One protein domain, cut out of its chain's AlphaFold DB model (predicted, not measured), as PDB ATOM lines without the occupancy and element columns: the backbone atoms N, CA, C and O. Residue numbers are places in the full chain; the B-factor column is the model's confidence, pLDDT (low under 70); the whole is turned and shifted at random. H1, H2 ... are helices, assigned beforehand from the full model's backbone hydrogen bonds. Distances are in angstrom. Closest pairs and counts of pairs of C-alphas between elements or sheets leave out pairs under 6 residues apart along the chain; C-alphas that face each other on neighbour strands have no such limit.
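Overview. This is residues 2 to 87 of the 87 residues of an uncharacterized protein of candidate division CPR1 bacterium GW2011_GWA2_42_17 (UniProt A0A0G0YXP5). The model is an open U-shaped frame: the hairpin of H1 and H2, two long helices side by side, makes one arm, the short helix H3 makes the base, and the long helix H4 folds back as the second arm. The space between H2 and H4 is largely empty, and residues 54 to 75, of which 54 to 60 belong to H3 and 63 to 75 to H4, stick out from the rest. The printed part has 86 residues with four named helices, in the order H1, H2, H3, H4, and no named strand; the class is all helix. It is only just loose, close to compact, with a radius of gyration of the C-alphas of 14.7 A and spans of 42 by 30 by 19 A.

Along the chain. H1 is residues 2 to 20, 26.4 A long, and its first C-alpha, that of Met 2, is at (277.536, 240.733, 235.929). H2 is residues 28 to 47, 28.9 A long. H3 is residues 49 to 60, 15.9 A long, with C-alpha 49 at (277.095, 239.716, 242.565). H4, residues 63 to 86, is the longest helix at 34.6 A and ends with C-alpha 86 at (265.163, 275.013, 227.241).

Arrangement. H1 and H2 form a helical hairpin and touch, closest at the C-alphas of Gly 13 and Leu 39, 4.1 A apart, with a shallow tilt of 28 degrees, opposite ways. H1, with residues 2 to 3 alone, only just touches H3, with 3 pairs of C-alphas within 8 A, the closest those of Met 2 and Pro 49 at 6.7 A. H2 and H3 are close but not clearly touching, the closest C-alphas being those of Arg 45 and Val 52, 6.1 A apart. H3 and H4 touch only at the corner, and only just, with 3 pairs within 8 A; the closest C-alphas, of Gly 60 and Ile 66, are 7.2 A apart, and the lines are about perpendicular at 82 degrees. H2 and H4 are near each other, and H1 and H4 are apart. In H1, H2, H3 and H4 every O i to N i+4 pair is within hydrogen-bond range.

Size, cuts and confidence. The two C-alphas farthest apart, those of Asp 50 and Trp 86, are 43.0 A apart. The printed part has no cut and no long link. The mean pLDDT of the printed part is 89.2, and residue 87, the chain's last, is the one under 70.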
ATOM      1  N   MET A   2     277.921 239.791 234.855       72.62
ATOM      2  CA  MET A   2     277.536 240.733 235.929       72.62
ATOM      3  C   MET A   2     278.657 241.652 236.431       72.62
ATOM      4  O   MET A   2     278.381 242.806 236.744       72.62
ATOM      5  N   TRP A   3     279.906 241.181 236.439       79.38
ATOM      6  CA  TRP A   3     281.072 241.978 236.839       79.38
ATOM      7  C   TRP A   3     281.295 243.201 235.946       79.38
ATOM      8  O   TRP A   3     281.384 244.316 236.450       79.38
ATOM      9  N   LEU A   4     281.285 243.015 234.619       84.75
ATOM     10  CA  LEU A   4     281.420 244.116 233.659       84.75
ATOM     11  C   LEU A   4     280.276 245.127 233.806       84.75
ATOM     12  O   LEU A   4     280.514 246.326 233.891       84.75
ATOM     13  N   ALA A   5     279.036 244.642 233.920       82.75
ATOM     14  CA  ALA A   5     277.877 245.503 234.135       82.75
ATOM     15  C   ALA A   5     277.940 246.266 235.473       82.75
ATOM     16  O   ALA A   5     277.411 247.371 235.564       82.75
ATOM     17  N   GLY A   6     278.552 245.682 236.510       83.25
ATOM     18  CA  GLY A   6     278.858 246.343 237.783       83.25
ATOM     19  C   GLY A   6     279.900 247.437 237.625       83.25
ATOM     20  O   GLY A   6     279.619 248.586 237.964       83.25
ATOM     21  N   ALA A   7     281.040 247.107 237.020       88.62
ATOM     22  CA  ALA A   7     282.134 248.040 236.774       88.62
ATOM     23  C   ALA A   7     281.677 249.247 235.944       88.62
ATOM     24  O   ALA A   7     281.898 250.384 236.348       88.62
ATOM     25  N   MET A   8     280.949 249.019 234.845       88.75
ATOM     26  CA  MET A   8     280.409 250.104 234.018       88.75
ATOM     27  C   MET A   8     279.429 250.979 234.801       88.75
ATOM     28  O   MET A   8     279.531 252.200 234.749       88.75
ATOM     29  N   SER A   9     278.503 250.383 235.564       85.75
ATOM     30  CA  SER A   9     277.562 251.173 236.368       85.75
ATOM     31  C   SER A   9     278.252 251.996 237.455       85.75
ATOM     32  O   SER A   9     277.830 253.121 237.708       85.75
ATOM     33  N   LEU A  10     279.328 251.469 238.049       90.69
ATOM     34  CA  LEU A  10     280.121 252.186 239.040       90.69
ATOM     35  C   LEU A  10     280.850 253.364 238.396       90.69
ATOM     36  O   LEU A  10     280.741 254.475 238.899       90.69
ATOM     37  N   VAL A  11     281.540 253.145 237.273       92.31
ATOM     38  CA  VAL A  11     282.273 254.207 236.564       92.31
ATOM     39  C   VAL A  11     281.320 255.303 236.094       92.31
ATOM     40  O   VAL A  11     281.582 256.474 236.334       92.31
ATOM     41  N   ILE A  12     280.185 254.942 235.489       91.31
ATOM     42  CA  ILE A  12     279.186 255.918 235.028       91.31
ATOM     43  C   ILE A  12     278.602 256.702 236.209       91.31
ATOM     44  O   ILE A  12     278.499 257.925 236.135       91.31
ATOM     45  N   GLY A  13     278.251 256.025 237.308       89.69
ATOM     46  CA  GLY A  13     277.767 256.688 238.520       89.69
ATOM     47  C   GLY A  13     278.806 257.639 239.113       89.69
ATOM     48  O   GLY A  13     278.480 258.771 239.456       89.69
ATOM     49  N   LEU A  14     280.071 257.217 239.156       91.88
ATOM     50  CA  LEU A  14     281.176 258.026 239.664       91.88
ATOM     51  C   LEU A  14     281.419 259.265 238.804       91.88
ATOM     52  O   LEU A  14     281.536 260.360 239.345       91.88
ATOM     53  N   LEU A  15     281.444 259.114 237.478       92.50
ATOM     54  CA  LEU A  15     281.572 260.237 236.550       92.50
ATOM     55  C   LEU A  15     280.398 261.209 236.684       92.50
ATOM     56  O   LEU A  15     280.605 262.417 236.713       92.50
ATOM     57  N   SER A  16     279.174 260.694 236.817       91.62
ATOM     58  CA  SER A  16     277.983 261.524 237.008       91.62
ATOM     59  C   SER A  16     278.065 262.347 238.293       91.62
ATOM     60  O   SER A  16     277.788 263.543 238.252       91.62
ATOM     61  N   VAL A  17     278.498 261.743 239.406       93.00
ATOM     62  CA  VAL A  17     278.747 262.479 240.652       93.00
ATOM     63  C   VAL A  17     279.853 263.511 240.428       93.00
ATOM     64  O   VAL A  17     279.635 264.684 240.675       93.00
ATOM     65  N   LEU A  18     281.011 263.140 239.885       92.00
ATOM     66  CA  LEU A  18     282.122 264.085 239.712       92.00
ATOM     67  C   LEU A  18     281.771 265.305 238.842       92.00
ATOM     68  O   LEU A  18     282.219 266.406 239.146       92.00
ATOM     69  N   VAL A  19     280.971 265.127 237.788       91.50
ATOM     70  CA  VAL A  19     280.610 266.208 236.852       91.50
ATOM     71  C   VAL A  19     279.408 267.029 237.337       91.50
ATOM     72  O   VAL A  19     279.347 268.230 237.091       91.50
ATOM     73  N   HIS A  20     278.450 266.404 238.027       86.31
ATOM     74  CA  HIS A  20     277.153 267.010 238.350       86.31
ATOM     75  C   HIS A  20     276.801 266.964 239.848       86.31
ATOM     76  O   HIS A  20     275.619 266.941 240.194       86.31
ATOM     77  N   ASN A  21     277.778 266.948 240.762       91.81
ATOM     78  CA  ASN A  21     277.523 267.011 242.210       91.81
ATOM     79  C   ASN A  21     277.149 268.433 242.656       91.81
ATOM     80  O   ASN A  21     277.947 269.134 243.278       91.81
ATOM     81  N   VAL A  22     275.934 268.856 242.313       91.19
ATOM     82  CA  VAL A  22     275.381 270.165 242.662       91.19
ATOM     83  C   VAL A  22     274.121 269.952 243.489       91.19
ATOM     84  O   VAL A  22     273.069 269.600 242.966       91.19
ATOM     85  N   TRP A  23     274.228 270.197 244.791       89.12
ATOM     86  CA  TRP A  23     273.092 270.188 245.713       89.12
ATOM     87  C   TRP A  23     272.422 271.566 245.723       89.12
ATOM     88  O   TRP A  23     272.518 272.297 246.706       89.12
ATOM     89  N   SER A  24     271.816 271.948 244.596       88.38
ATOM     90  CA  SER A  24     270.946 273.128 244.503       88.38
ATOM     91  C   SER A  24     269.482 272.699 244.508       88.38
ATOM     92  O   SER A  24     269.181 271.591 244.081       88.38
ATOM     93  N   ASP A  25     268.562 273.567 244.930       85.62
ATOM     94  CA  ASP A  25     267.114 273.286 244.948       85.62
ATOM     95  C   ASP A  25     266.460 273.330 243.543       85.62
ATOM     96  O   ASP A  25     265.271 273.605 243.396       85.62
ATOM     97  N   ASP A  26     267.230 273.024 242.494       88.25
ATOM     98  CA  ASP A  26     266.788 273.024 241.100       88.25
ATOM     99  C   ASP A  26     266.729 271.600 240.518       88.25
ATOM    100  O   ASP A  26     267.057 270.596 241.153       88.25
ATOM    101  N   TRP A  27     266.400 271.496 239.226       88.62
ATOM    102  CA  TRP A  27     266.392 270.239 238.466       88.62
ATOM    103  C   TRP A  27     267.734 269.477 238.481       88.62
ATOM    104  O   TRP A  27     267.762 268.271 238.232       88.62
ATOM    105  N   ARG A  28     268.846 270.152 238.801       89.88
ATOM    106  CA  ARG A  28     270.182 269.544 238.929       89.88
ATOM    107  C   ARG A  28     270.265 268.564 240.101       89.88
ATOM    108  O   ARG A  28     270.959 267.557 239.974       89.88
ATOM    109  N   LEU A  29     269.479 268.774 241.162       91.69
ATOM    110  CA  LEU A  29     269.381 267.858 242.302       91.69
ATOM    111  C   LEU A  29     268.980 266.447 241.863       91.69
ATOM    112  O   LEU A  29     269.558 265.458 242.308       91.69
ATOM    113  N   LEU A  30     268.020 266.354 240.937       90.38
ATOM    114  CA  LEU A  30     267.570 265.089 240.352       90.38
ATOM    115  C   LEU A  30     268.721 264.353 239.657       90.38
ATOM    116  O   LEU A  30     268.850 263.141 239.819       90.38
ATOM    117  N   ILE A  31     269.590 265.068 238.936       90.88
ATOM    118  CA  ILE A  31     270.774 264.474 238.300       90.88
ATOM    119  C   ILE A  31     271.746 263.961 239.361       90.88
ATOM    120  O   ILE A  31     272.217 262.828 239.257       90.88
ATOM    121  N   THR A  32     272.015 264.756 240.397       92.56
ATOM    122  CA  THR A  32     272.899 264.357 241.498       92.56
ATOM    123  C   THR A  32     272.378 263.096 242.192       92.56
ATOM    124  O   THR A  32     273.137 262.144 242.384       92.56
ATOM    125  N   PHE A  33     271.073 263.016 242.475       93.25
ATOM    126  CA  PHE A  33     270.442 261.812 243.027       93.25
ATOM    127  C   PHE A  33     270.574 260.597 242.101       93.25
ATOM    128  O   PHE A  33     270.931 259.512 242.565       93.25
ATOM    129  N   LEU A  34     270.317 260.754 240.798       92.44
ATOM    130  CA  LEU A  34     270.482 259.672 239.820       92.44
ATOM    131  C   LEU A  34     271.936 259.174 239.764       92.44
ATOM    132  O   LEU A  34     272.162 257.961 239.736       92.44
ATOM    133  N   GLY A  35     272.909 260.088 239.810       92.38
ATOM    134  CA  GLY A  35     274.339 259.774 239.845       92.38
ATOM    135  C   GLY A  35     274.728 258.951 241.075       92.38
ATOM    136  O   GLY A  35     275.323 257.878 240.943       92.38
ATOM    137  N   TRP A  36     274.313 259.383 242.269       95.12
ATOM    138  CA  TRP A  36     274.560 258.645 243.514       95.12
ATOM    139  C   TRP A  36     273.865 257.281 243.545       95.12
ATOM    140  O   TRP A  36     274.478 256.290 243.944       95.12
ATOM    141  N   MET A  37     272.618 257.180 243.069       93.25
ATOM    142  CA  MET A  37     271.929 255.890 242.961       93.25
ATOM    143  C   MET A  37     272.655 254.927 242.014       93.25
ATOM    144  O   MET A  37     272.779 253.738 242.319       93.25
ATOM    145  N   ALA A  38     273.157 255.418 240.876       90.88
ATOM    146  CA  ALA A  38     273.939 254.614 239.942       90.88
ATOM    147  C   ALA A  38     275.258 254.132 240.568       90.88
ATOM    148  O   ALA A  38     275.578 252.945 240.453       90.88
ATOM    149  N   LEU A  39     275.964 255.015 241.286       92.44
ATOM    150  CA  LEU A  39     277.195 254.692 242.008       92.44
ATOM    151  C   LEU A  39     276.957 253.586 243.046       92.44
ATOM    152  O   LEU A  39     277.609 252.542 242.999       92.44
ATOM    153  N   ILE A  40     275.981 253.779 243.941       93.56
ATOM    154  CA  ILE A  40     275.645 252.819 245.001       93.56
ATOM    155  C   ILE A  40     275.247 251.472 244.390       93.56
ATOM    156  O   ILE A  40     275.739 250.426 244.817       93.56
ATOM    157  N   LYS A  41     274.413 251.472 243.341       89.19
ATOM    158  CA  LYS A  41     274.019 250.237 242.649       89.19
ATOM    159  C   LYS A  41     275.223 249.513 242.037       89.19
ATOM    160  O   LYS A  41     275.267 248.283 242.076       89.19
ATOM    161  N   GLY A  42     276.181 250.254 241.480       89.75
ATOM    162  CA  GLY A  42     277.421 249.700 240.937       89.75
ATOM    163  C   GLY A  42     278.297 249.055 242.006       89.75
ATOM    164  O   GLY A  42     278.737 247.921 241.819       89.75
ATOM    165  N   ILE A  43     278.467 249.721 243.152       92.94
ATOM    166  CA  ILE A  43     279.192 249.184 244.313       92.94
ATOM    167  C   ILE A  43     278.535 247.889 244.802       92.94
ATOM    168  O   ILE A  43     279.200 246.857 244.883       92.94
ATOM    169  N   ILE A  44     277.218 247.901 245.044       91.69
ATOM    170  CA  ILE A  44     276.476 246.722 245.523       91.69
ATOM    171  C   ILE A  44     276.617 245.548 244.547       91.69
ATOM    172  O   ILE A  44     276.804 244.409 244.969       91.69
ATOM    173  N   ARG A  45     276.557 245.809 243.236       89.19
ATOM    174  CA  ARG A  45     276.689 244.771 242.205       89.19
ATOM    175  C   ARG A  45     278.079 244.137 242.160       89.19
ATOM    176  O   ARG A  45     278.169 242.961 241.823       89.19
ATOM    177  N   LEU A  46     279.131 244.890 242.480       89.56
ATOM    178  CA  LEU A  46     280.498 244.368 242.552       89.56
ATOM    179  C   LEU A  46     280.772 243.638 243.870       89.56
ATOM    180  O   LEU A  46     281.460 242.624 243.866       89.56
ATOM    181  N   MET A  47     280.223 244.127 244.984       90.81
ATOM    182  CA  MET A  47     280.425 243.523 246.304       90.81
ATOM    183  C   MET A  47     279.584 242.258 246.520       90.81
ATOM    184  O   MET A  47     280.053 241.317 247.155       90.81
ATOM    185  N   TRP A  48     278.359 242.206 245.982       91.31
ATOM    186  CA  TRP A  48     277.427 241.084 246.165       91.31
ATOM    187  C   TRP A  48     276.790 240.620 244.843       91.31
ATOM    188  O   TRP A  48     275.564 240.697 244.679       91.31
ATOM    189  N   PRO A  49     277.586 240.109 243.886       86.25
ATOM    190  CA  PRO A  49     277.095 239.716 242.565       86.25
ATOM    191  C   PRO A  49     276.004 238.634 242.628       86.25
ATOM    192  O   PRO A  49     275.005 238.740 241.917       86.25
ATOM    193  N   ASP A  50     276.134 237.644 243.518       87.75
ATOM    194  CA  ASP A  50     275.173 236.537 243.643       87.75
ATOM    195  C   ASP A  50     273.819 236.987 244.205       87.75
ATOM    196  O   ASP A  50     272.759 236.577 243.722       87.75
ATOM    197  N   SER A  51     273.834 237.873 245.205       88.50
ATOM    198  CA  SER A  51     272.616 238.458 245.778       88.50
ATOM    199  C   SER A  51     271.878 239.298 244.737       88.50
ATOM    200  O   SER A  51     270.662 239.181 244.580       88.50
ATOM    201  N   VAL A  52     272.622 240.098 243.968       87.56
ATOM    202  CA  VAL A  52     272.063 240.913 242.883       87.56
ATOM    203  C   VAL A  52     271.519 240.038 241.754       87.56
ATOM    204  O   VAL A  52     270.480 240.372 241.185       87.56
ATOM    205  N   ALA A  53     272.142 238.894 241.460       87.38
ATOM    206  CA  ALA A  53     271.630 237.943 240.478       87.38
ATOM    207  C   ALA A  53     270.269 237.366 240.876       87.38
ATOM    208  O   ALA A  53     269.327 237.383 240.082       87.38
ATOM    209  N   LYS A  54     270.135 236.916 242.127       88.44
ATOM    210  CA  LYS A  54     268.867 236.394 242.659       88.44
ATOM    211  C   LYS A  54     267.776 237.468 242.685       88.44
ATOM    212  O   LYS A  54     266.631 237.206 242.312       88.44
ATOM    213  N   MET A  55     268.129 238.695 243.068       86.44
ATOM    214  CA  MET A  55     267.206 239.831 243.037       86.44
ATOM    215  C   MET A  55     266.758 240.157 241.605       86.44
ATOM    216  O   MET A  55     265.574 240.368 241.358       86.44
ATOM    217  N   ALA A  56     267.676 240.131 240.635       85.06
ATOM    218  CA  ALA A  56     267.350 240.377 239.233       85.06
ATOM    219  C   ALA A  56     266.375 239.331 238.670       85.06
ATOM    220  O   ALA A  56     265.459 239.693 237.937       85.06
ATOM    221  N   LEU A  57     266.517 238.057 239.051       86.75
ATOM    222  CA  LEU A  57     265.592 236.994 238.643       86.75
ATOM    223  C   LEU A  57     264.188 237.193 239.231       86.75
ATOM    224  O   LEU A  57     263.195 237.090 238.513       86.75
ATOM    225  N   THR A  58     264.096 237.532 240.517       85.75
ATOM    226  CA  THR A  58     262.803 237.746 241.196       85.75
ATOM    227  C   THR A  58     262.095 239.021 240.738       85.75
ATOM    228  O   THR A  58     260.873 239.032 240.591       85.75
ATOM    229  N   MET A  59     262.841 240.093 240.460       83.12
ATOM    230  CA  MET A  59     262.292 241.321 239.875       83.12
ATOM    231  C   MET A  59     261.932 241.144 238.397       83.12
ATOM    232  O   MET A  59     260.902 241.653 237.960       83.12
ATOM    233  N   GLY A  60     262.732 240.376 237.649       80.38
ATOM    234  CA  GLY A  60     262.540 240.072 236.229       80.38
ATOM    235  C   GLY A  60     261.198 239.407 235.909       80.38
ATOM    236  O   GLY A  60     260.636 239.602 234.834       80.38
ATOM    237  N   GLN A  61     260.647 238.655 236.862       84.50
ATOM    238  CA  GLN A  61     259.363 237.968 236.709       84.50
ATOM    239  C   GLN A  61     258.152 238.882 236.957       84.50
ATOM    240  O   GLN A  61     257.039 238.575 236.527       84.50
ATOM    241  N   LYS A  62     258.342 240.036 237.610       89.31
ATOM    242  CA  LYS A  62     257.263 240.979 237.936       89.31
ATOM    243  C   LYS A  62     257.081 241.999 236.811       89.31
ATOM    244  O   LYS A  62     257.523 243.140 236.920       89.31
ATOM    245  N   LYS A  63     256.382 241.605 235.739       86.31
ATOM    246  CA  LYS A  63     256.137 242.455 234.552       86.31
ATOM    247  C   LYS A  63     255.602 243.852 234.892       86.31
ATOM    248  O   LYS A  63     256.087 244.830 234.333       86.31
ATOM    249  N   THR A  64     254.661 243.959 235.835       91.19
ATOM    250  CA  THR A  64     254.100 245.251 236.270       91.19
ATOM    251  C   THR A  64     255.169 246.171 236.853       91.19
ATOM    252  O   THR A  64     255.224 247.339 236.493       91.19
ATOM    253  N   LEU A  65     256.058 245.640 237.698       88.00
ATOM    254  CA  LEU A  65     257.143 246.409 238.309       88.00
ATOM    255  C   LEU A  65     258.091 246.963 237.239       88.00
ATOM    256  O   LEU A  65     258.407 248.149 237.250       88.00
ATOM    257  N   ILE A  66     258.512 246.111 236.300       89.50
ATOM    258  CA  ILE A  66     259.412 246.510 235.212       89.50
ATOM    259  C   ILE A  66     258.763 247.605 234.365       89.50
ATOM    260  O   ILE A  66     259.403 248.618 234.097       89.50
ATOM    261  N   ASN A  67     257.492 247.435 233.990       91.94
ATOM    262  CA  ASN A  67     256.786 248.413 233.171       91.94
ATOM    263  C   ASN A  67     256.652 249.766 233.887       91.94
ATOM    264  O   ASN A  67     256.933 250.805 233.297       91.94
ATOM    265  N   THR A  68     256.312 249.763 235.180       92.81
ATOM    266  CA  THR A  68     256.255 250.994 235.981       92.81
ATOM    267  C   THR A  68     257.621 251.676 236.058       92.81
ATOM    268  O   THR A  68     257.707 252.879 235.836       92.81
ATOM    269  N   CYS A  69     258.705 250.932 236.307       90.81
ATOM    270  CA  CYS A  69     260.056 251.502 236.324       90.81
ATOM    271  C   CYS A  69     260.455 252.113 234.973       90.81
ATOM    272  O   CYS A  69     261.090 253.165 234.954       90.81
ATOM    273  N   LEU A  70     260.080 251.478 233.857       91.50
ATOM    274  CA  LEU A  70     260.350 251.994 232.515       91.50
ATOM    275  C   LEU A  70     259.589 253.293 232.244       91.50
ATOM    276  O   LEU A  70     260.197 254.261 231.799       91.50
ATOM    277  N   ILE A  71     258.291 253.338 232.556       95.88
ATOM    278  CA  ILE A  71     257.463 254.537 232.368       95.88
ATOM    279  C   ILE A  71     257.980 255.685 233.238       95.88
ATOM    280  O   ILE A  71     258.191 256.786 232.737       95.88
ATOM    281  N   VAL A  72     258.246 255.430 234.523       94.88
ATOM    282  CA  VAL A  72     258.782 256.448 235.440       94.88
ATOM    283  C   VAL A  72     260.139 256.956 234.955       94.88
ATOM    284  O   VAL A  72     260.348 258.164 234.877       94.88
ATOM    285  N   GLY A  73     261.047 256.053 234.571       91.50
ATOM    286  CA  GLY A  73     262.354 256.427 234.031       91.50
ATOM    287  C   GLY A  73     262.248 257.258 232.750       91.50
ATOM    288  O   GLY A  73     262.974 258.236 232.593       91.50
ATOM    289  N   PHE A  74     261.310 256.915 231.866       95.38
ATOM    290  CA  PHE A  74     261.056 257.654 230.633       95.38
ATOM    291  C   PHE A  74     260.533 259.070 230.902       95.38
ATOM    292  O   PHE A  74     261.039 260.027 230.321       95.38
ATOM    293  N   LEU A  75     259.580 259.225 231.828       96.25
ATOM    294  CA  LEU A  75     259.045 260.535 232.213       96.25
ATOM    295  C   LEU A  75     260.114 261.430 232.855       96.25
ATOM    296  O   LEU A  75     260.209 262.607 232.511       96.25
ATOM    297  N   ILE A  76     260.952 260.870 233.735       94.00
ATOM    298  CA  ILE A  76     262.091 261.595 234.321       94.00
ATOM    299  C   ILE A  76     263.065 262.034 233.219       94.00
ATOM    300  O   ILE A  76     263.516 263.177 233.217       94.00
ATOM    301  N   GLY A  77     263.364 261.148 232.264       91.50
ATOM    302  CA  GLY A  77     264.236 261.455 231.131       91.50
ATOM    303  C   GLY A  77     263.700 262.594 230.261       91.50
ATOM    304  O   GLY A  77     264.447 263.517 229.948       91.50
ATOM    305  N   LEU A  78     262.406 262.574 229.926       94.75
ATOM    306  CA  LEU A  78     261.757 263.653 229.174       94.75
ATOM    307  C   LEU A  78     261.809 264.988 229.919       94.75
ATOM    308  O   LEU A  78     262.133 266.012 229.321       94.75
ATOM    309  N   TYR A  79     261.527 264.974 231.223       93.75
ATOM    310  CA  TYR A  79     261.595 266.171 232.055       93.75
ATOM    311  C   TYR A  79     263.011 266.764 232.086       93.75
ATOM    312  O   TYR A  79     263.187 267.960 231.854       93.75
ATOM    313  N   LEU A  80     264.032 265.930 232.312       90.38
ATOM    314  CA  LEU A  80     265.427 266.374 232.325       90.38
ATOM    315  C   LEU A  80     265.891 266.873 230.954       90.38
ATOM    316  O   LEU A  80     266.646 267.838 230.890       90.38
ATOM    317  N   MET A  81     265.432 266.257 229.862       92.25
ATOM    318  CA  MET A  81     265.731 266.724 228.510       92.25
ATOM    319  C   MET A  81     265.130 268.109 228.257       92.25
ATOM    320  O   MET A  81     265.814 268.982 227.732       92.25
ATOM    321  N   TYR A  82     263.879 268.334 228.662       93.75
ATOM    322  CA  TYR A  82     263.247 269.645 228.537       93.75
ATOM    323  C   TYR A  82     264.032 270.722 229.297       93.75
ATOM    324  O   TYR A  82     264.407 271.729 228.701       93.75
ATOM    325  N   GLN A  83     264.371 270.464 230.565       91.38
ATOM    326  CA  GLN A  83     265.156 271.400 231.377       91.38
ATOM    327  C   GLN A  83     266.570 271.619 230.817       91.38
ATOM    328  O   GLN A  83     267.065 272.735 230.806       91.38
ATOM    329  N   GLY A  84     267.233 270.580 230.306       86.69
ATOM    330  CA  GLY A  84     268.594 270.702 229.778       86.69
ATOM    331  C   GLY A  84     268.707 271.491 228.468       86.69
ATOM    332  O   GLY A  84     269.769 272.049 228.202       86.69
ATOM    333  N   PHE A  85     267.653 271.522 227.645       87.31
ATOM    334  CA  PHE A  85     267.655 272.228 226.356       87.31
ATOM    335  C   PHE A  85     267.013 273.617 226.403       87.31
ATOM    336  O   PHE A  85     267.394 274.471 225.606       87.31
ATOM    337  N   TRP A  86     266.020 273.823 227.272       76.88
ATOM    338  CA  TRP A  86     265.163 275.013 227.241       76.88
ATOM    339  C   TRP A  86     265.177 275.854 228.527       76.88
ATOM    340  O   TRP A  86     264.524 276.897 228.532       76.88
ATOM    341  N   ALA A  87     265.874 275.429 229.588       58.69
ATOM    342  CA  ALA A  87     266.025 276.211 230.823       58.69
ATOM    343  C   ALA A  87     267.275 277.099 230.831       58.69
ATOM    344  O   ALA A  87     268.271 276.751 230.157       58.69
TER     345      ALA A  87